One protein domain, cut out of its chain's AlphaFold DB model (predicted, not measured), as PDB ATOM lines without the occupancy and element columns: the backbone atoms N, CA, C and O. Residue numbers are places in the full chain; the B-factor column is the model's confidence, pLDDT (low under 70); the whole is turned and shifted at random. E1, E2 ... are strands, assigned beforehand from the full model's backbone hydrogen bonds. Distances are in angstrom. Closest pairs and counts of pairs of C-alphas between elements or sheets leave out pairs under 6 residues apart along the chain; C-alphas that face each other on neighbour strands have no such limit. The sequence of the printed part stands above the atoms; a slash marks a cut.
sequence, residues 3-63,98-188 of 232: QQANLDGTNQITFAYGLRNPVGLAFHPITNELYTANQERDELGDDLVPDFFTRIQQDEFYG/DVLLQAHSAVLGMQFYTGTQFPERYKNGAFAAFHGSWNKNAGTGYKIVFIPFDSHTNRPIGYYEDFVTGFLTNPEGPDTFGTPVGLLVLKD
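What this domain is: This is residues 3 to 63 and 98 to 188 of the 232 residues of the protein "Hypothetical protein" of Adineta steineri (UniProt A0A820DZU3). With little regular structure, the model is a small sandwich of two four-stranded sheets, E2 E3 E4 E5 and E6 E7 E8 E9; E11 covers E6 and E7 on the second sheet's other face, and residues 6 to 11 stick out. The 152 printed residues hold eleven named strands, E1 to E11, with 54 residues, and no named helix: all strand. Both sheets are antiparallel in chain order. The whole is compact, radius of gyration of the C-alphas 15.9 A, spanning 47 by 37 by 30 A.

How they stand to each other: Start at E1, residues 13 to 16, which pairs with no named strand. E2, residues 21 to 27, E3, 34 to 39, and E4, 51 to 55, form a meander, each the antiparallel neighbour of the one before; see N 35 and O 26 at 2.9 A, N 36 and O 54 at 2.8 A. E5, 99 to 101, adds N 101 and O 51 at 2.8 A. E6, 107 to 112, E7, 126 to 130, E8, 143 to 147, and E9, 161 to 164, form another, strongly twisted; see N 127 and O 111 at 2.8 A, N 147 and O 126 at 2.7 A, N 146 and O 161 at 2.8 A. E10, 168 to 170, and E11, 180 to 185, pair with no named strand. Gly 109 of E6 has its C-alpha 4.6 A from that of Gly 24 in E2 and 4.7 A from that of Gly 182 in E11, the closest C-alphas of each pair.

Where its parts are: Find C-alpha 13 at (180.921, 172.971, 260.983), where E1 begins. E2 is 17.5 A long, E3 16.5 A; E11, 14.9 A, ends at C-alpha 185, (186.473, 146.419, 249.334).

The domain as a whole: Residues 64 to 97 are not printed; C-alphas 63 and 98 are 13.8 A apart. The links E3 to E4, E6 to E7, E7 to E8 and E8 to E9 are long. No printed residue is under 70 in pLDDT.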
ATOM      1  N   GLN A   3     178.645 166.400 260.276       97.19
ATOM      2  CA  GLN A   3     179.607 167.399 260.734       97.19
ATOM      3  C   GLN A   3     180.919 167.224 259.968       97.19
ATOM      4  O   GLN A   3     181.323 166.098 259.689       97.19
ATOM      5  N   GLN A   4     181.599 168.330 259.687       96.75
ATOM      6  CA  GLN A   4     182.960 168.346 259.160       96.75
ATOM      7  C   GLN A   4     183.856 169.055 260.171       96.75
ATOM      8  O   GLN A   4     183.458 170.077 260.719       96.75
ATOM      9  N   ALA A   5     185.048 168.522 260.415       97.38
ATOM     10  CA  ALA A   5     186.065 169.136 261.260       97.38
ATOM     11  C   ALA A   5     187.461 168.786 260.725       97.38
ATOM     12  O   ALA A   5     187.618 167.832 259.957       97.38
ATOM     13  N   ASN A   6     188.468 169.546 261.143       97.56
ATOM     14  CA  ASN A   6     189.863 169.152 260.978       97.56
ATOM     15  C   ASN A   6     190.159 167.877 261.788       97.56
ATOM     16  O   ASN A   6     189.464 167.573 262.756       97.56
ATOM     17  N   LEU A   7     191.230 167.156 261.436       96.81
ATOM     18  CA  LEU A   7     191.637 165.936 262.156       96.81
ATOM     19  C   LEU A   7     191.988 166.190 263.633       96.81
ATOM     20  O   LEU A   7     191.881 165.287 264.451       96.81
ATOM     21  N   ASP A   8     192.383 167.415 263.981       97.25
ATOM     22  CA  ASP A   8     192.629 167.849 265.362       97.25
ATOM     23  C   ASP A   8     191.351 168.306 266.099       97.25
ATOM     24  O   ASP A   8     191.419 168.797 267.226       97.25
ATOM     25  N   GLY A   9     190.182 168.170 265.464       96.44
ATOM     26  CA  GLY A   9     188.876 168.558 265.994       96.44
ATOM     27  C   GLY A   9     188.536 170.045 265.856       96.44
ATOM     28  O   GLY A   9     187.435 170.453 266.229       96.44
ATOM     29  N   THR A  10     189.434 170.875 265.320       98.00
ATOM     30  CA  THR A  10     189.170 172.307 265.121       98.00
ATOM     31  C   THR A  10     188.279 172.570 263.902       98.00
ATOM     32  O   THR A  10     188.062 171.699 263.060       98.00
ATOM     33  N   ASN A  11     187.750 173.796 263.798       96.75
ATOM     34  CA  ASN A  11     186.916 174.249 262.676       96.75
ATOM     35  C   ASN A  11     185.700 173.350 262.394       96.75
ATOM     36  O   ASN A  11     185.352 173.108 261.238       96.75
ATOM     37  N   GLN A  12     185.046 172.854 263.449       97.50
ATOM     38  CA  GLN A  12     183.840 172.052 263.299       97.50
ATOM     39  C   GLN A  12     182.693 172.885 262.713       97.50
ATOM     40  O   GLN A  12     182.298 173.906 263.279       97.50
ATOM     41  N   ILE A  13     182.108 172.401 261.621       97.38
ATOM     42  CA  ILE A  13     180.921 172.971 260.983       97.38
ATOM     43  C   ILE A  13     179.856 171.895 260.765       97.38
ATOM     44  O   ILE A  13     180.160 170.704 260.642       97.38
ATOM     45  N   THR A  14     178.594 172.320 260.677       97.75
ATOM     46  CA  THR A  14     177.540 171.480 260.102       97.75
ATOM     47  C   THR A  14     177.656 171.527 258.595       97.75
ATOM     48  O   THR A  14     177.364 172.548 257.991       97.75
ATOM     49  N   PHE A  15     178.093 170.413 258.009       98.19
ATOM     50  CA  PHE A  15     178.212 170.276 256.565       98.19
ATOM     51  C   PHE A  15     176.830 170.110 255.937       98.19
ATOM     52  O   PHE A  15     176.451 170.897 255.092       98.19
ATOM     53  N   ALA A  16     176.034 169.146 256.404       98.31
ATOM     54  CA  ALA A  16     174.677 168.913 255.909       98.31
ATOM     55  C   ALA A  16     173.711 168.629 257.065       98.31
ATOM     56  O   ALA A  16     174.084 168.060 258.104       98.31
ATOM     57  N   TYR A  17     172.443 168.998 256.910       98.38
ATOM     58  CA  TYR A  17     171.436 168.819 257.955       98.38
ATOM     59  C   TYR A  17     170.095 168.357 257.383       98.38
ATOM     60  O   TYR A  17     169.944 168.145 256.192       98.38
ATOM     61  N   GLY A  18     169.121 168.070 258.243       98.12
ATOM     62  CA  GLY A  18     167.874 167.453 257.784       98.12
ATOM     63  C   GLY A  18     167.948 165.957 257.498       98.12
ATOM     64  O   GLY A  18     167.070 165.422 256.845       98.12
ATOM     65  N   LEU A  19     168.978 165.281 258.001       98.06
ATOM     66  CA  LEU A  19     169.159 163.830 257.908       98.06
ATOM     67  C   LEU A  19     168.872 163.207 259.278       98.06
ATOM     68  O   LEU A  19     169.452 163.680 260.270       98.06
ATOM     69  N   ARG A  20     168.014 162.178 259.331       97.62
ATOM     70  CA  ARG A  20     167.655 161.466 260.570       97.62
ATOM     71  C   ARG A  20     168.835 160.653 261.092       97.62
ATOM     72  O   ARG A  20     169.291 160.908 262.204       97.62
ATOM     73  N   ASN A  21     169.319 159.706 260.292       97.38
ATOM     74  CA  ASN A  21     170.374 158.776 260.679       97.38
ATOM     75  C   ASN A  21     171.278 158.438 259.471       97.38
ATOM     76  O   ASN A  21     171.156 157.354 258.895       97.38
ATOM     77  N   PRO A  22     172.150 159.375 259.044       96.81
ATOM     78  CA  PRO A  22     173.066 159.193 257.916       96.81
ATOM     79  C   PRO A  22     174.280 158.336 258.324       96.81
ATOM     80  O   PRO A  22     175.368 158.866 258.545       96.81
ATOM     81  N   VAL A  23     174.080 157.025 258.499       95.12
ATOM     82  CA  VAL A  23     175.115 156.106 259.018       95.12
ATOM     83  C   VAL A  23     176.193 155.830 257.974       95.12
ATOM     84  O   VAL A  23     177.386 155.909 258.267       95.12
ATOM     85  N   GLY A  24     175.778 155.531 256.743       94.56
ATOM     86  CA  GLY A  24     176.700 155.285 255.647       94.56
ATOM     87  C   GLY A  24     177.199 156.608 255.085       94.56
ATOM     88  O   GLY A  24     176.381 157.454 254.727       94.56
ATOM     89  N   LEU A  25     178.517 156.786 254.985       97.31
ATOM     90  CA  LEU A  25     179.153 157.940 254.348       97.31
ATOM     91  C   LEU A  25     180.333 157.477 253.496       97.31
ATOM     92  O   LEU A  25     181.210 156.769 253.989       97.31
ATOM     93  N   ALA A  26     180.384 157.903 252.236       97.38
ATOM     94  CA  ALA A  26     181.566 157.708 251.401       97.38
ATOM     95  C   ALA A  26     181.683 158.784 250.322       97.38
ATOM     96  O   ALA A  26     180.682 159.300 249.825       97.38
ATOM     97  N   PHE A  27     182.916 159.072 249.918       98.19
ATOM     98  CA  PHE A  27     183.191 159.919 248.763       98.19
ATOM     99  C   PHE A  27     183.140 159.090 247.480       98.19
ATOM    100  O   PHE A  27     183.750 158.020 247.400       98.19
ATOM    101  N   HIS A  28     182.421 159.581 246.471       98.38
ATOM    102  CA  HIS A  28     182.393 158.959 245.152       98.38
ATOM    103  C   HIS A  28     183.802 159.005 244.526       98.38
ATOM    104  O   HIS A  28     184.424 160.070 244.508       98.38
ATOM    105  N   PRO A  29     184.337 157.888 243.996       97.19
ATOM    106  CA  PRO A  29     185.762 157.758 243.673       97.19
ATOM    107  C   PRO A  29     186.237 158.623 242.499       97.19
ATOM    108  O   PRO A  29     187.439 158.826 242.349       97.19
ATOM    109  N   ILE A  30     185.319 159.115 241.661       97.19
ATOM    110  CA  ILE A  30     185.646 159.965 240.504       97.19
ATOM    111  C   ILE A  30     185.375 161.440 240.805       97.19
ATOM    112  O   ILE A  30     186.203 162.295 240.507       97.19
ATOM    113  N   THR A  31     184.208 161.746 241.374       97.88
ATOM    114  CA  THR A  31     183.749 163.136 241.562       97.88
ATOM    115  C   THR A  31     184.168 163.716 242.906       97.88
ATOM    116  O   THR A  31     184.123 164.930 243.083       97.88
ATOM    117  N   ASN A  32     184.586 162.864 243.848       97.69
ATOM    118  CA  ASN A  32     184.885 163.218 245.233       97.69
ATOM    119  C   ASN A  32     183.712 163.906 245.958       97.69
ATOM    120  O   ASN A  32     183.899 164.624 246.939       97.69
ATOM    121  N   GLU A  33     182.489 163.691 245.477       98.25
ATOM    122  CA  GLU A  33     181.275 164.159 246.135       98.25
ATOM    123  C   GLU A  33     180.925 163.222 247.292       98.25
ATOM    124  O   GLU A  33     181.073 162.002 247.181       98.25
ATOM    125  N   LEU A  34     180.459 163.786 248.404       98.50
ATOM    126  CA  LEU A  34     180.059 163.012 249.572       98.50
ATOM    127  C   LEU A  34     178.655 162.443 249.363       98.50
ATOM    128  O   LEU A  34     177.724 163.177 249.044       98.50
ATOM    129  N   TYR A  35     178.498 161.143 249.571       98.75
ATOM    130  CA  TYR A  35     177.216 160.449 249.557       98.75
ATOM    131  C   TYR A  35     176.896 159.900 250.937       98.75
ATOM    132  O   TYR A  35     177.801 159.567 251.707       98.75
ATOM    133  N   THR A  36     175.602 159.778 251.225       98.50
ATOM    134  CA  THR A  36     175.107 159.116 252.424       98.50
ATOM    135  C   THR A  36     174.055 158.065 252.118       98.50
ATOM    136  O   THR A  36     173.273 158.215 251.178       98.50
ATOM    137  N   ALA A  37     174.015 157.034 252.959       97.75
ATOM    138  CA  ALA A  37     172.858 156.177 253.137       97.75
ATOM    139  C   ALA A  37     172.188 156.535 254.472       97.75
ATOM    140  O   ALA A  37     172.810 156.432 255.534       97.75
ATOM    141  N   ASN A  38     170.942 157.002 254.410       97.81
ATOM    142  CA  ASN A  38     170.207 157.534 255.550       97.81
ATOM    143  C   ASN A  38     168.989 156.665 255.860       97.81
ATOM    144  O   ASN A  38     168.146 156.446 254.986       97.81
ATOM    145  N   GLN A  39     168.869 156.260 257.124       97.50
ATOM    146  CA  GLN A  39     167.641 155.641 257.612       97.50
ATOM    147  C   GLN A  39     166.599 156.706 257.907       97.50
ATOM    148  O   GLN A  39     166.876 157.675 258.623       97.50
ATOM    149  N   GLU A  40     165.400 156.521 257.379       95.38
ATOM    150  CA  GLU A  40     164.283 157.424 257.602       95.38
ATOM    151  C   GLU A  40     163.469 157.041 258.838       95.38
ATOM    152  O   GLU A  40     163.844 156.174 259.629       95.38
ATOM    153  N   ARG A  41     162.450 157.847 259.124       94.00
ATOM    154  CA  ARG A  41     161.668 157.765 260.357       94.00
ATOM    155  C   ARG A  41     160.725 156.573 260.420       94.00
ATOM    156  O   ARG A  41     160.228 156.066 259.422       94.00
ATOM    157  N   ASP A  42     160.390 156.287 261.665       93.69
ATOM    158  CA  ASP A  42     159.485 155.244 262.101       93.69
ATOM    159  C   ASP A  42     158.039 155.749 262.270       93.69
ATOM    160  O   ASP A  42     157.783 156.961 262.367       93.69
ATOM    161  N   GLU A  43     157.110 154.791 262.378       91.88
ATOM    162  CA  GLU A  43     155.716 154.975 262.825       91.88
ATOM    163  C   GLU A  43     154.820 155.806 261.882       91.88
ATOM    164  O   GLU A  43     153.880 156.462 262.331       91.88
ATOM    165  N   LEU A  44     155.078 155.775 260.569       93.44
ATOM    166  CA  LEU A  44     154.168 156.319 259.540       93.44
ATOM    167  C   LEU A  44     153.503 155.234 258.677       93.44
ATOM    168  O   LEU A  44     152.842 155.539 257.685       93.44
ATOM    169  N   GLY A  45     153.636 153.978 259.098       92.75
ATOM    170  CA  GLY A  45     153.074 152.805 258.442       92.75
ATOM    171  C   GLY A  45     154.146 151.870 257.894       92.75
ATOM    172  O   GLY A  45     155.340 152.154 257.922       92.75
ATOM    173  N   ASP A  46     153.700 150.734 257.376       91.38
ATOM    174  CA  ASP A  46     154.597 149.674 256.923       91.38
ATOM    175  C   ASP A  46     155.430 150.083 255.701       91.38
ATOM    176  O   ASP A  46     156.556 149.625 255.551       91.38
ATOM    177  N   ASP A  47     154.905 150.921 254.810       93.75
ATOM    178  CA  ASP A  47     155.580 151.289 253.553       93.75
ATOM    179  C   ASP A  47     156.075 152.741 253.536       93.75
ATOM    180  O   ASP A  47     156.557 153.231 252.513       93.75
ATOM    181  N   LEU A  48     155.981 153.429 254.680       94.12
ATOM    182  CA  LEU A  48     156.495 154.779 254.871       94.12
ATOM    183  C   LEU A  48     157.325 154.859 256.164       94.12
ATOM    184  O   LEU A  48     156.892 154.415 257.218       94.12
ATOM    185  N   VAL A  49     158.507 155.462 256.154       96.06
ATOM    186  CA  VAL A  49     159.112 156.244 255.065       96.06
ATOM    187  C   VAL A  49     160.273 155.456 254.435       96.06
ATOM    188  O   VAL A  49     161.039 154.841 255.174       96.06
ATOM    189  N   PRO A  50     160.432 155.463 253.096       97.44
ATOM    190  CA  PRO A  50     161.619 154.934 252.430       97.44
ATOM    191  C   PRO A  50     162.921 155.467 253.032       97.44
ATOM    192  O   PRO A  50     163.098 156.682 253.152       97.44
ATOM    193  N   ASP A  51     163.854 154.562 253.327       97.75
ATOM    194  CA  ASP A  51     165.263 154.927 253.491       97.75
ATOM    195  C   ASP A  51     165.780 155.511 252.165       97.75
ATOM    196  O   ASP A  51     165.152 155.360 251.112       97.75
ATOM    197  N   PHE A  52     166.937 156.171 252.168       98.44
ATOM    198  CA  PHE A  52     167.481 156.690 250.915       98.44
ATOM    199  C   PHE A  52     169.000 156.718 250.844       98.44
ATOM    200  O   PHE A  52     169.707 156.780 251.851       98.44
ATOM    201  N   PHE A  53     169.486 156.730 249.609       98.69
ATOM    202  CA  PHE A  53     170.866 157.004 249.250       98.69
ATOM    203  C   PHE A  53     170.926 158.285 248.420       98.69
ATOM    204  O   PHE A  53     170.191 158.432 247.442       98.69
ATOM    205  N   THR A  54     171.788 159.229 248.795       98.69
ATOM    206  CA  THR A  54     171.894 160.500 248.069       98.69
ATOM    207  C   THR A  54     173.232 161.194 248.277       98.69
ATOM    208  O   THR A  54     173.901 160.999 249.295       98.69
ATOM    209  N   ARG A  55     173.621 162.023 247.308       98.50
ATOM    210  CA  ARG A  55     174.698 162.999 247.457       98.50
ATOM    211  C   ARG A  55     174.298 164.031 248.505       98.50
ATOM    212  O   ARG A  55     173.190 164.559 248.448       98.50
ATOM    213  N   ILE A  56     175.225 164.368 249.393       98.12
ATOM    214  CA  ILE A  56     175.063 165.463 250.341       98.12
ATOM    215  C   ILE A  56     175.996 166.626 250.029       98.12
ATOM    216  O   ILE A  56     177.169 166.426 249.712       98.12
ATOM    217  N   GLN A  57     175.474 167.848 250.116       97.81
ATOM    218  CA  GLN A  57     176.235 169.070 249.858       97.81
ATOM    219  C   GLN A  57     176.195 170.003 251.064       97.81
ATOM    220  O   GLN A  57     175.350 169.872 251.954       97.81
ATOM    221  N   GLN A  58     177.142 170.939 251.082       97.69
ATOM    222  CA  GLN A  58     177.250 171.894 252.167       97.69
ATOM    223  C   GLN A  58     175.976 172.746 252.270       97.69
ATOM    224  O   GLN A  58     175.474 173.239 251.263       97.69
ATOM    225  N   ASP A  59     175.479 172.919 253.491       97.38
ATOM    226  CA  ASP A  59     174.324 173.742 253.854       97.38
ATOM    227  C   ASP A  59     172.972 173.281 253.261       97.38
ATOM    228  O   ASP A  59     171.963 173.975 253.410       97.38
ATOM    229  N   GLU A  60     172.903 172.088 252.655       98.25
ATOM    230  CA  GLU A  60     171.647 171.491 252.177       98.25
ATOM    231  C   GLU A  60     170.830 170.825 253.305       98.25
ATOM    232  O   GLU A  60     171.370 170.312 254.297       98.25
ATOM    233  N   PHE A  61     169.499 170.839 253.139       98.56
ATOM    234  CA  PHE A  61     168.521 170.302 254.086       98.56
ATOM    235  C   PHE A  61     167.736 169.130 253.489       98.56
ATOM    236  O   PHE A  61     167.013 169.303 252.515       98.56
ATOM    237  N   TYR A  62     167.784 167.960 254.127       98.44
ATOM    238  CA  TYR A  62     167.142 166.729 253.625       98.44
ATOM    239  C   TYR A  62     165.800 166.391 254.307       98.44
ATOM    240  O   TYR A  62     165.367 165.244 254.318       98.44
ATOM    241  N   GLY A  63     165.118 167.389 254.878       97.94
ATOM    242  CA  GLY A  63     163.726 167.267 255.331       97.94
ATOM    243  C   GLY A  63     163.534 166.986 256.823       97.94
ATOM    244  O   GLY A  63     162.671 167.599 257.457       97.94
ATOM    245  N   ASP A  98     168.403 160.975 245.815       98.56
ATOM    246  CA  ASP A  98     168.716 160.419 244.494       98.56
ATOM    247  C   ASP A  98     168.160 158.994 244.280       98.56
ATOM    248  O   ASP A  98     167.762 158.645 243.170       98.56
ATOM    249  N   VAL A  99     168.161 158.149 245.320       98.75
ATOM    250  CA  VAL A  99     167.674 156.761 245.260       98.75
ATOM    251  C   VAL A  99     166.865 156.450 246.511       98.75
ATOM    252  O   VAL A  99     167.377 156.549 247.628       98.75
ATOM    253  N   LEU A 100     165.619 156.021 246.322       98.50
ATOM    254  CA  LEU A 100     164.788 155.505 247.406       98.50
ATOM    255  C   LEU A 100     165.099 154.029 247.645       98.50
ATOM    256  O   LEU A 100     165.213 153.234 246.711       98.50
ATOM    257  N   LEU A 101     165.220 153.672 248.912       98.19
ATOM    258  CA  LEU A 101     165.444 152.322 249.399       98.19
ATOM    259  C   LEU A 101     164.160 151.862 250.094       98.19
ATOM    260  O   LEU A 101     163.436 152.671 250.675       98.19
ATOM    261  N   GLN A 102     163.844 150.570 250.015       96.94
ATOM    262  CA  GLN A 102     162.612 150.045 250.606       96.94
ATOM    263  C   GLN A 102     162.489 150.454 252.085       96.94
ATOM    264  O   GLN A 102     163.446 150.310 252.849       96.94
ATOM    265  N   ALA A 103     161.317 150.971 252.470       96.62
ATOM    266  CA  ALA A 103     161.048 151.450 253.825       96.62
ATOM    267  C   ALA A 103     161.413 150.392 254.868       96.62
ATOM    268  O   ALA A 103     161.163 149.204 254.659       96.62
ATOM    269  N   HIS A 104     161.998 150.846 255.977       95.31
ATOM    270  CA  HIS A 104     162.438 150.004 257.094       95.31
ATOM    271  C   HIS A 104     163.570 149.019 256.762       95.31
ATOM    272  O   HIS A 104     163.869 148.162 257.581       95.31
ATOM    273  N   SER A 105     164.261 149.146 255.622       96.12
ATOM    274  CA  SER A 105     165.421 148.288 255.312       96.12
ATOM    275  C   SER A 105     166.626 148.520 256.233       96.12
ATOM    276  O   SER A 105     167.548 147.700 256.237       96.12
ATOM    277  N   ALA A 106     166.623 149.620 256.992       96.50
ATOM    278  CA  ALA A 106     167.657 149.999 257.941       96.50
ATOM    279  C   ALA A 106     169.042 149.992 257.284       96.50
ATOM    280  O   ALA A 106     169.941 149.239 257.661       96.50
ATOM    281  N   VAL A 107     169.228 150.828 256.261       97.19
ATOM    282  CA  VAL A 107     170.537 150.941 255.606       97.19
ATOM    283  C   VAL A 107     171.599 151.445 256.597       97.19
ATOM    284  O   VAL A 107     171.383 152.442 257.283       97.19
ATOM    285  N   LEU A 108     172.731 150.746 256.729       95.88
ATOM    286  CA  LEU A 108     173.786 151.101 257.694       95.88
ATOM    287  C   LEU A 108     175.114 151.425 257.014       95.88
ATOM    288  O   LEU A 108     175.636 152.524 257.165       95.88
ATOM    289  N   GLY A 109     175.675 150.478 256.266       92.75
ATOM    290  CA  GLY A 109     176.942 150.664 255.569       92.75
ATOM    291  C   GLY A 109     176.762 150.941 254.084       92.75
ATOM    292  O   GLY A 109     175.804 150.487 253.457       92.75
ATOM    293  N   MET A 110     177.739 151.637 253.505       97.31
ATOM    294  CA  MET A 110     177.891 151.752 252.058       97.31
ATOM    295  C   MET A 110     179.365 151.787 251.653       97.31
ATOM    296  O   MET A 110     180.216 152.214 252.429       97.31
ATOM    297  N   GLN A 111     179.663 151.356 250.430       98.12
ATOM    298  CA  GLN A 111     181.017 151.345 249.884       98.12
ATOM    299  C   GLN A 111     180.973 151.466 248.359       98.12
ATOM    300  O   GLN A 111     180.373 150.629 247.684       98.12
ATOM    301  N   PHE A 112     181.651 152.471 247.800       98.62
ATOM    302  CA  PHE A 112     181.874 152.532 246.354       98.62
ATOM    303  C   PHE A 112     182.836 151.433 245.906       98.62
ATOM    304  O   PHE A 112     183.827 151.144 246.585       98.62
ATOM    305  N   TYR A 113     182.554 150.829 244.754       98.12
ATOM    306  CA  TYR A 113     183.350 149.737 244.217       98.12
ATOM    307  C   TYR A 113     184.352 150.223 243.170       98.12
ATOM    308  O   TYR A 113     183.986 150.621 242.069       98.12
ATOM    309  N   THR A 114     185.637 150.142 243.498       96.31
ATOM    310  CA  THR A 114     186.747 150.462 242.582       96.31
ATOM    311  C   THR A 114     187.597 149.239 242.230       96.31
ATOM    312  O   THR A 114     188.599 149.361 241.526       96.31
ATOM    313  N   GLY A 115     187.216 148.062 242.736       95.50
ATOM    314  CA  GLY A 115     187.904 146.804 242.472       95.50
ATOM    315  C   GLY A 115     187.703 146.309 241.038       95.50
ATOM    316  O   GLY A 115     186.903 146.841 240.272       95.50
ATOM    317  N   THR A 116     188.436 145.256 240.683       94.69
ATOM    318  CA  THR A 116     188.395 144.646 239.342       94.69
ATOM    319  C   THR A 116     187.992 143.173 239.364       94.69
ATOM    320  O   THR A 116     188.079 142.499 238.343       94.69
ATOM    321  N   GLN A 117     187.612 142.638 240.530       93.75
ATOM    322  CA  GLN A 117     187.236 141.230 240.664       93.75
ATOM    323  C   GLN A 117     185.805 140.986 240.186       93.75
ATOM    324  O   GLN A 117     185.524 139.960 239.576       93.75
ATOM    325  N   PHE A 118     184.898 141.917 240.477       94.62
ATOM    326  CA  PHE A 118     183.512 141.855 240.038       94.62
ATOM    327  C   PHE A 118     183.383 142.388 238.603       94.62
ATOM    328  O   PHE A 118     184.228 143.173 238.167       94.62
ATOM    329  N   PRO A 119     182.337 141.987 237.856       94.38
ATOM    330  CA  PRO A 119     182.068 142.501 236.513       94.38
ATOM    331  C   PRO A 119     182.105 144.033 236.419       94.38
ATOM    332  O   PRO A 119     181.651 144.718 237.333       94.38
ATOM    333  N   GLU A 120     182.553 144.568 235.277       94.12
ATOM    334  CA  GLU A 120     182.779 146.014 235.074       94.12
ATOM    335  C   GLU A 120     181.551 146.879 235.408       94.12
ATOM    336  O   GLU A 120     181.702 147.998 235.886       94.12
ATOM    337  N   ARG A 121     180.331 146.344 235.253       94.62
ATOM    338  CA  ARG A 121     179.078 147.031 235.623       94.62
ATOM    339  C   ARG A 121     178.986 147.461 237.093       94.62
ATOM    340  O   ARG A 121     178.169 148.318 237.405       94.62
ATOM    341  N   TYR A 122     179.773 146.859 237.988       96.94
ATOM    342  CA  TYR A 122     179.800 147.232 239.403       96.94
ATOM    343  C   TYR A 122     180.702 148.435 239.683       96.94
ATOM    344  O   TYR A 122     180.598 149.066 240.732       96.94
ATOM    345  N   LYS A 123     181.615 148.750 238.765       96.00
ATOM    346  CA  LYS A 123     182.649 149.753 238.975       96.00
ATOM    347  C   LYS A 123     182.055 151.149 239.077       96.00
ATOM    348  O   LYS A 123     181.188 151.527 238.298       96.00
ATOM    349  N   ASN A 124     182.554 151.904 240.046       96.56
ATOM    350  CA  ASN A 124     182.097 153.238 240.434       96.56
ATOM    351  C   ASN A 124     180.641 153.310 240.928       96.56
ATOM    352  O   ASN A 124     180.200 154.382 241.324       96.56
ATOM    353  N   GLY A 125     179.910 152.192 240.984       98.44
ATOM    354  CA  GLY A 125     178.657 152.121 241.729       98.44
ATOM    355  C   GLY A 125     178.896 151.890 243.221       98.44
ATOM    356  O   GLY A 125     180.032 151.687 243.666       98.44
ATOM    357  N   ALA A 126     177.820 151.912 244.003       98.62
ATOM    358  CA  ALA A 126     177.876 151.722 245.451       98.62
ATOM    359  C   ALA A 126     177.232 150.401 245.866       98.62
ATOM    360  O   ALA A 126     176.133 150.080 245.431       98.62
ATOM    361  N   PHE A 127     177.877 149.658 246.757       98.75
ATOM    362  CA  PHE A 127     177.202 148.635 247.546       98.75
ATOM    363  C   PHE A 127     176.636 149.258 248.818       98.75
ATOM    364  O   PHE A 127     177.279 150.130 249.404       98.75
ATOM    365  N   ALA A 128     175.472 148.794 249.261       98.56
ATOM    366  CA  ALA A 128     174.870 149.190 250.531       98.56
ATOM    367  C   ALA A 128     174.352 147.966 251.292       98.56
ATOM    368  O   ALA A 128     173.877 147.004 250.686       98.56
ATOM    369  N   ALA A 129     174.462 148.002 252.617       98.38
ATOM    370  CA  ALA A 129     173.996 146.943 253.504       98.38
ATOM    371  C   ALA A 129     172.661 147.343 254.122       98.38
ATOM    372  O   ALA A 129     172.569 148.352 254.824       98.38
ATOM    373  N   PHE A 130     171.639 146.542 253.845       98.19
ATOM    374  CA  PHE A 130     170.331 146.649 254.469       98.19
ATOM    375  C   PHE A 130     170.327 145.727 255.679       98.19
ATOM    376  O   PHE A 130     170.331 144.503 255.522       98.19
ATOM    377  N   HIS A 131     170.338 146.326 256.868       97.31
ATOM    378  CA  HIS A 131     170.416 145.608 258.138       97.31
ATOM    379  C   HIS A 131     169.156 144.799 258.416       97.31
ATOM    380  O   HIS A 131     169.250 143.653 258.845       97.31
ATOM    381  N   GLY A 132     168.001 145.361 258.053       94.06
ATOM    382  CA  GLY A 132     166.703 144.719 258.180       94.06
ATOM    383  C   GLY A 132     165.720 145.458 259.085       94.06
ATOM    384  O   GLY A 132     166.094 146.189 260.001       94.06
ATOM    385  N   SER A 133     164.437 145.264 258.806       92.06
ATOM    386  CA  SER A 133     163.338 145.943 259.492       92.06
ATOM    387  C   SER A 133     163.017 145.347 260.857       92.06
ATOM    388  O   SER A 133     162.800 144.145 260.967       92.06
ATOM    389  N   TRP A 134     162.817 146.199 261.860       85.31
ATOM    390  CA  TRP A 134     162.186 145.812 263.131       85.31
ATOM    391  C   TRP A 134     160.779 146.413 263.312       85.31
ATOM    392  O   TRP A 134     159.987 145.897 264.094       85.31
ATOM    393  N   ASN A 135     160.461 147.492 262.587       79.56
ATOM    394  CA  ASN A 135     159.249 148.303 262.749       79.56
ATOM    395  C   ASN A 135     158.295 148.201 261.542       79.56
ATOM    396  O   ASN A 135     157.807 149.200 261.017       79.56
ATOM    397  N   LYS A 136     158.082 146.978 261.058       83.56
ATOM    398  CA  LYS A 136     157.202 146.658 259.927       83.56
ATOM    399  C   LYS A 136     156.641 145.256 260.129       83.56
ATOM    400  O   LYS A 136     157.366 144.389 260.611       83.56
ATOM    401  N   ASN A 137     155.387 145.018 259.737       82.75
ATOM    402  CA  ASN A 137     154.780 143.689 259.887       82.75
ATOM    403  C   ASN A 137     155.493 142.619 259.045       82.75
ATOM    404  O   ASN A 137     155.831 141.559 259.555       82.75
ATOM    405  N   ALA A 138     155.729 142.906 257.759       87.19
ATOM    406  CA  ALA A 138     156.485 142.024 256.875       87.19
ATOM    407  C   ALA A 138     157.951 142.466 256.793       87.19
ATOM    408  O   ALA A 138     158.232 143.610 256.431       87.19
ATOM    409  N   GLY A 139     158.876 141.552 257.078       89.25
ATOM    410  CA  GLY A 139     160.314 141.783 257.048       89.25
ATOM    411  C   GLY A 139     160.814 142.316 255.702       89.25
ATOM    412  O   GLY A 139     160.447 141.816 254.640       89.25
ATOM    413  N   THR A 140     161.690 143.317 255.744       92.81
ATOM    414  CA  THR A 140     162.378 143.892 254.576       92.81
ATOM    415  C   THR A 140     163.838 144.172 254.905       92.81
ATOM    416  O   THR A 140     164.217 144.216 256.073       92.81
ATOM    417  N   GLY A 141     164.679 144.333 253.885       95.12
ATOM    418  CA  GLY A 141     166.125 144.454 254.068       95.12
ATOM    419  C   GLY A 141     166.822 143.096 254.149       95.12
ATOM    420  O   GLY A 141     166.532 142.220 253.332       95.12
ATOM    421  N   TYR A 142     167.759 142.947 255.090       96.50
ATOM    422  CA  TYR A 142     168.573 141.739 255.289       96.50
ATOM    423  C   TYR A 142     169.306 141.301 254.011       96.50
ATOM    424  O   TYR A 142     169.161 140.179 253.519       96.50
ATOM    425  N   LYS A 143     170.048 142.226 253.399       97.44
ATOM    426  CA  LYS A 143     170.769 141.969 252.145       97.44
ATOM    427  C   LYS A 143     171.845 143.000 251.866       97.44
ATOM    428  O   LYS A 143     171.851 144.090 252.430       97.44
ATOM    429  N   ILE A 144     172.723 142.660 250.931       98.50
ATOM    430  CA  ILE A 144     173.571 143.630 250.245       98.50
ATOM    431  C   ILE A 144     172.915 143.975 248.913       98.50
ATOM    432  O   ILE A 144     172.542 143.076 248.154       98.50
ATOM    433  N   VAL A 145     172.813 145.267 248.619       98.69
ATOM    434  CA  VAL A 145     172.336 145.789 247.334       98.69
ATOM    435  C   VAL A 145     173.452 146.519 246.596       98.69
ATOM    436  O   VAL A 145     174.437 146.942 247.203       98.69
ATOM    437  N   PHE A 146     173.283 146.688 245.291       98.75
ATOM    438  CA  PHE A 146     174.125 147.498 244.426       98.75
ATOM    439  C   PHE A 146     173.324 148.658 243.827       98.75
ATOM    440  O   PHE A 146     172.248 148.458 243.277       98.75
ATOM    441  N   ILE A 147     173.866 149.866 243.907       98.81
ATOM    442  CA  ILE A 147     173.313 151.090 243.334       98.81
ATOM    443  C   ILE A 147     174.165 151.433 242.106       98.81
ATOM    444  O   ILE A 147     175.319 151.853 242.269       98.81
ATOM    445  N   PRO A 148     173.642 151.235 240.883       98.56
ATOM    446  CA  PRO A 148     174.364 151.551 239.665       98.56
ATOM    447  C   PRO A 148     174.455 153.061 239.446       98.56
ATOM    448  O   PRO A 148     173.545 153.828 239.773       98.56
ATOM    449  N   PHE A 149     175.572 153.468 238.853       98.44
ATOM    450  CA  PHE A 149     175.855 154.843 238.468       98.44
ATOM    451  C   PHE A 149     175.955 154.931 236.948       98.44
ATOM    452  O   PHE A 149     176.496 154.038 236.294       98.44
ATOM    453  N   ASP A 150     175.429 156.014 236.390       97.38
ATOM    454  CA  ASP A 150     175.599 156.332 234.981       97.38
ATOM    455  C   ASP A 150     177.045 156.791 234.735       97.38
ATOM    456  O   ASP A 150     177.550 157.707 235.388       97.38
ATOM    457  N   SER A 151     177.727 156.138 233.797       94.19
ATOM    458  CA  SER A 151     179.159 156.345 233.551       94.19
ATOM    459  C   SER A 151     179.485 157.680 232.876       94.19
ATOM    460  O   SER A 151     180.646 158.090 232.873       94.19
ATOM    461  N   HIS A 152     178.491 158.369 232.312       95.44
ATOM    462  CA  HIS A 152     178.675 159.662 231.660       95.44
ATOM    463  C   HIS A 152     178.512 160.818 232.650       95.44
ATOM    464  O   HIS A 152     179.291 161.771 232.633       95.44
ATOM    465  N   THR A 153     177.510 160.729 233.520       96.75
ATOM    466  CA  THR A 153     177.144 161.775 234.482       96.75
ATOM    467  C   THR A 153     177.768 161.568 235.857       96.75
ATOM    468  O   THR A 153     177.854 162.527 236.620       96.75
ATOM    469  N   ASN A 154     178.222 160.350 236.177       96.50
ATOM    470  CA  ASN A 154     178.672 159.948 237.513       96.50
ATOM    471  C   ASN A 154     177.601 160.155 238.600       96.50
ATOM    472  O   ASN A 154     177.919 160.427 239.757       96.50
ATOM    473  N   ARG A 155     176.319 160.034 238.235       98.00
ATOM    474  CA  ARG A 155     175.181 160.111 239.161       98.00
ATOM    475  C   ARG A 155     174.492 158.744 239.247       98.00
ATOM    476  O   ARG A 155     174.545 157.980 238.280       98.00
ATOM    477  N   PRO A 156     173.866 158.404 240.387       98.25
ATOM    478  CA  PRO A 156     173.109 157.161 240.500       98.25
ATOM    479  C   PRO A 156     171.950 157.144 239.495       98.25
ATOM    480  O   PRO A 156     171.338 158.177 239.229       98.25
ATOM    481  N   ILE A 157     171.625 155.965 238.961       98.12
ATOM    482  CA  ILE A 157     170.577 155.817 237.932       98.12
ATOM    483  C   ILE A 157     169.156 155.956 238.525       98.12
ATOM    484  O   ILE A 157     168.190 156.134 237.791       98.12
ATOM    485  N   GLY A 158     169.013 155.914 239.856       98.06
ATOM    486  CA  GLY A 158     167.732 156.109 240.553       98.06
ATOM    487  C   GLY A 158     167.100 154.829 241.112       98.06
ATOM    488  O   GLY A 158     165.982 154.870 241.617       98.06
ATOM    489  N   TYR A 159     167.795 153.692 241.037       98.50
ATOM    490  CA  TYR A 159     167.342 152.412 241.586       98.50
ATOM    491  C   TYR A 159     168.498 151.637 242.233       98.50
ATOM    492  O   TYR A 159     169.656 152.048 242.147       98.50
ATOM    493  N   TYR A 160     168.181 150.515 242.878       98.62
ATOM    494  CA  TYR A 160     169.151 149.547 243.385       98.62
ATOM    495  C   TYR A 160     168.794 148.131 242.922       98.62
ATOM    496  O   TYR A 160     167.659 147.848 242.541       98.62
ATOM    497  N   GLU A 161     169.772 147.237 242.976       98.44
ATOM    498  CA  GLU A 161     169.653 145.830 242.613       98.44
ATOM    499  C   GLU A 161     170.100 144.942 243.769       98.44
ATOM    500  O   GLU A 161     171.054 145.257 244.478       98.44
ATOM    501  N   ASP A 162     169.449 143.799 243.940       97.88
ATOM    502  CA  ASP A 162     169.871 142.802 244.917       97.88
ATOM    503  C   ASP A 162     171.230 142.194 244.512       97.88
ATOM    504  O   ASP A 162     171.425 141.790 243.364       97.88
ATOM    505  N   PHE A 163     172.180 142.120 245.454       97.19
ATOM    506  CA  PHE A 163     173.519 141.564 245.220       97.19
ATOM    507  C   PHE A 163     173.779 140.297 246.042       97.19
ATOM    508  O   PHE A 163     174.068 139.245 245.473       97.19
ATOM    509  N   VAL A 164     173.642 140.374 247.370       96.69
ATOM    510  CA  VAL A 164     173.678 139.200 248.258       96.69
ATOM    511  C   VAL A 164     172.390 139.151 249.055       96.69
ATOM    512  O   VAL A 164     172.117 140.056 249.839       96.69
ATOM    513  N   THR A 165     171.619 138.086 248.876       94.75
ATOM    514  CA  THR A 165     170.302 137.896 249.493       94.75
ATOM    515  C   THR A 165     170.216 136.556 250.219       94.75
ATOM    516  O   THR A 165     171.169 135.779 250.242       94.75
ATOM    517  N   GLY A 166     169.055 136.294 250.822       91.75
ATOM    518  CA  GLY A 166     168.735 135.034 251.489       91.75
ATOM    519  C   GLY A 166     168.697 135.131 253.010       91.75
ATOM    520  O   GLY A 166     168.124 134.242 253.623       91.75
ATOM    521  N   PHE A 167     169.240 136.198 253.610       93.75
ATOM    522  CA  PHE A 167     169.299 136.348 255.070       93.75
ATOM    523  C   PHE A 167     167.923 136.364 255.731       93.75
ATOM    524  O   PHE A 167     167.753 135.713 256.754       93.75
ATOM    525  N   LEU A 168     166.938 137.037 255.131       92.50
ATOM    526  CA  LEU A 168     165.543 136.953 255.557       92.50
ATOM    527  C   LEU A 168     164.967 135.584 255.164       92.50
ATOM    528  O   LEU A 168     164.745 135.319 253.982       92.50
ATOM    529  N   THR A 169     164.731 134.721 256.151       90.38
ATOM    530  CA  THR A 169     164.250 133.346 255.946       90.38
ATOM    531  C   THR A 169     162.735 133.241 256.026       90.38
ATOM    532  O   THR A 169     162.152 132.397 255.347       90.38
ATOM    533  N   ASN A 170     162.092 134.109 256.809       88.38
ATOM    534  CA  ASN A 170     160.642 134.201 256.892       88.38
ATOM    535  C   ASN A 170     160.197 135.671 256.964       88.38
ATOM    536  O   ASN A 170     160.349 136.303 258.011       88.38
ATOM    537  N   PRO A 171     159.615 136.222 255.887       85.75
ATOM    538  CA  PRO A 171     159.182 137.612 255.866       85.75
ATOM    539  C   PRO A 171     157.959 137.888 256.751       85.75
ATOM    540  O   PRO A 171     157.722 139.048 257.051       85.75
ATOM    541  N   GLU A 172     157.180 136.889 257.180       84.50
ATOM    542  CA  GLU A 172     155.997 137.122 258.029       84.50
ATOM    543  C   GLU A 172     156.352 137.331 259.514       84.50
ATOM    544  O   GLU A 172     155.627 138.019 260.227       84.50
ATOM    545  N   GLY A 173     157.457 136.733 259.977       72.44
ATOM    546  CA  GLY A 173     157.948 136.774 261.367       72.44
ATOM    547  C   GLY A 173     159.219 137.613 261.578       72.44
ATOM    548  O   GLY A 173     159.793 137.586 262.662       72.44
ATOM    549  N   PRO A 174     159.601 138.430 260.585       79.44
ATOM    550  CA  PRO A 174     160.993 138.696 260.172       79.44
ATOM    551  C   PRO A 174     162.084 137.754 260.719       79.44
ATOM    552  O   PRO A 174     163.094 138.211 261.261       79.44
ATOM    553  N   ASP A 175     161.936 136.434 260.546       86.19
ATOM    554  CA  ASP A 175     163.022 135.521 260.918       86.19
ATOM    555  C   ASP A 175     164.193 135.719 259.953       86.19
ATOM    556  O   ASP A 175     164.029 135.699 258.728       86.19
ATOM    557  N   THR A 176     165.389 135.899 260.505       90.56
ATOM    558  CA  THR A 176     166.613 136.130 259.739       90.56
ATOM    559  C   THR A 176     167.738 135.225 260.221       90.56
ATOM    560  O   THR A 176     167.804 134.876 261.400       90.56
ATOM    561  N   PHE A 177     168.645 134.857 259.317       90.31
ATOM    562  CA  PHE A 177     169.908 134.222 259.682       90.31
ATOM    563  C   PHE A 177     171.086 135.197 259.755       90.31
ATOM    564  O   PHE A 177     172.173 134.742 260.087       90.31
ATOM    565  N   GLY A 178     170.915 136.495 259.475       92.94
ATOM    566  CA  GLY A 178     171.980 137.494 259.638       92.94
ATOM    567  C   GLY A 178     171.559 138.930 259.323       92.94
ATOM    568  O   GLY A 178     170.598 139.170 258.590       92.94
ATOM    569  N   THR A 179     172.285 139.898 259.877       96.25
ATOM    570  CA  THR A 179     171.962 141.330 259.792       96.25
ATOM    571  C   THR A 179     173.151 142.129 259.240       96.25
ATOM    572  O   THR A 179     174.046 142.521 259.987       96.25
ATOM    573  N   PRO A 180     173.221 142.364 257.914       97.56
ATOM    574  CA  PRO A 180     174.366 143.033 257.292       97.56
ATOM    575  C   PRO A 180     174.591 144.476 257.781       97.56
ATOM    576  O   PRO A 180     173.651 145.266 257.821       97.56
ATOM    577  N   VAL A 181     175.841 144.857 258.080       97.75
ATOM    578  CA  VAL A 181     176.199 146.201 258.592       97.75
ATOM    579  C   VAL A 181     177.261 146.903 257.745       97.75
ATOM    580  O   VAL A 181     176.939 147.748 256.916       97.75
ATOM    581  N   GLY A 182     178.544 146.625 257.985       96.50
ATOM    582  CA  GLY A 182     179.661 147.330 257.364       96.50
ATOM    583  C   GLY A 182     180.090 146.645 256.079       96.50
ATOM    584  O   GLY A 182     179.947 145.432 255.959       96.50
ATOM    585  N   LEU A 183     180.649 147.407 255.138       98.00
ATOM    586  CA  LEU A 183     181.225 146.882 253.902       98.00
ATOM    587  C   LEU A 183     182.661 147.375 253.737       98.00
ATOM    588  O   LEU A 183     182.985 148.493 254.128       98.00
ATOM    589  N   LEU A 184     183.507 146.554 253.121       97.50
ATOM    590  CA  LEU A 184     184.877 146.918 252.773       97.50
ATOM    591  C   LEU A 184     185.283 146.235 251.469       97.50
ATOM    592  O   LEU A 184     185.161 145.020 251.341       97.50
ATOM    593  N   VAL A 185     185.824 146.996 250.520       97.06
ATOM    594  CA  VAL A 185     186.473 146.419 249.334       97.06
ATOM    595  C   VAL A 185     187.938 146.145 249.662       97.06
ATOM    596  O   VAL A 185     188.680 147.046 250.054       97.06
ATOM    597  N   LEU A 186     188.357 144.890 249.514       96.62
ATOM    598  CA  LEU A 186     189.742 144.473 249.715       96.62
ATOM    599  C   LEU A 186     190.616 144.834 248.510       96.62
ATOM    600  O   LEU A 186     190.137 145.091 247.407       96.62
ATOM    601  N   LYS A 187     191.939 144.805 248.713       95.69
ATOM    602  CA  LYS A 187     192.930 145.119 247.666       95.69
ATOM    603  C   LYS A 187     192.825 144.221 246.429       95.69
ATOM    604  O   LYS A 187     193.180 144.654 245.342       95.69
ATOM    605  N   ASP A 188     192.356 142.986 246.592       94.69
ATOM    606  CA  ASP A 188     192.128 142.035 245.496       94.69
ATOM    607  C   ASP A 188     190.797 142.276 244.752       94.69
ATOM    608  O   ASP A 188     190.436 141.510 243.858       94.69
TER     609      ASP A 188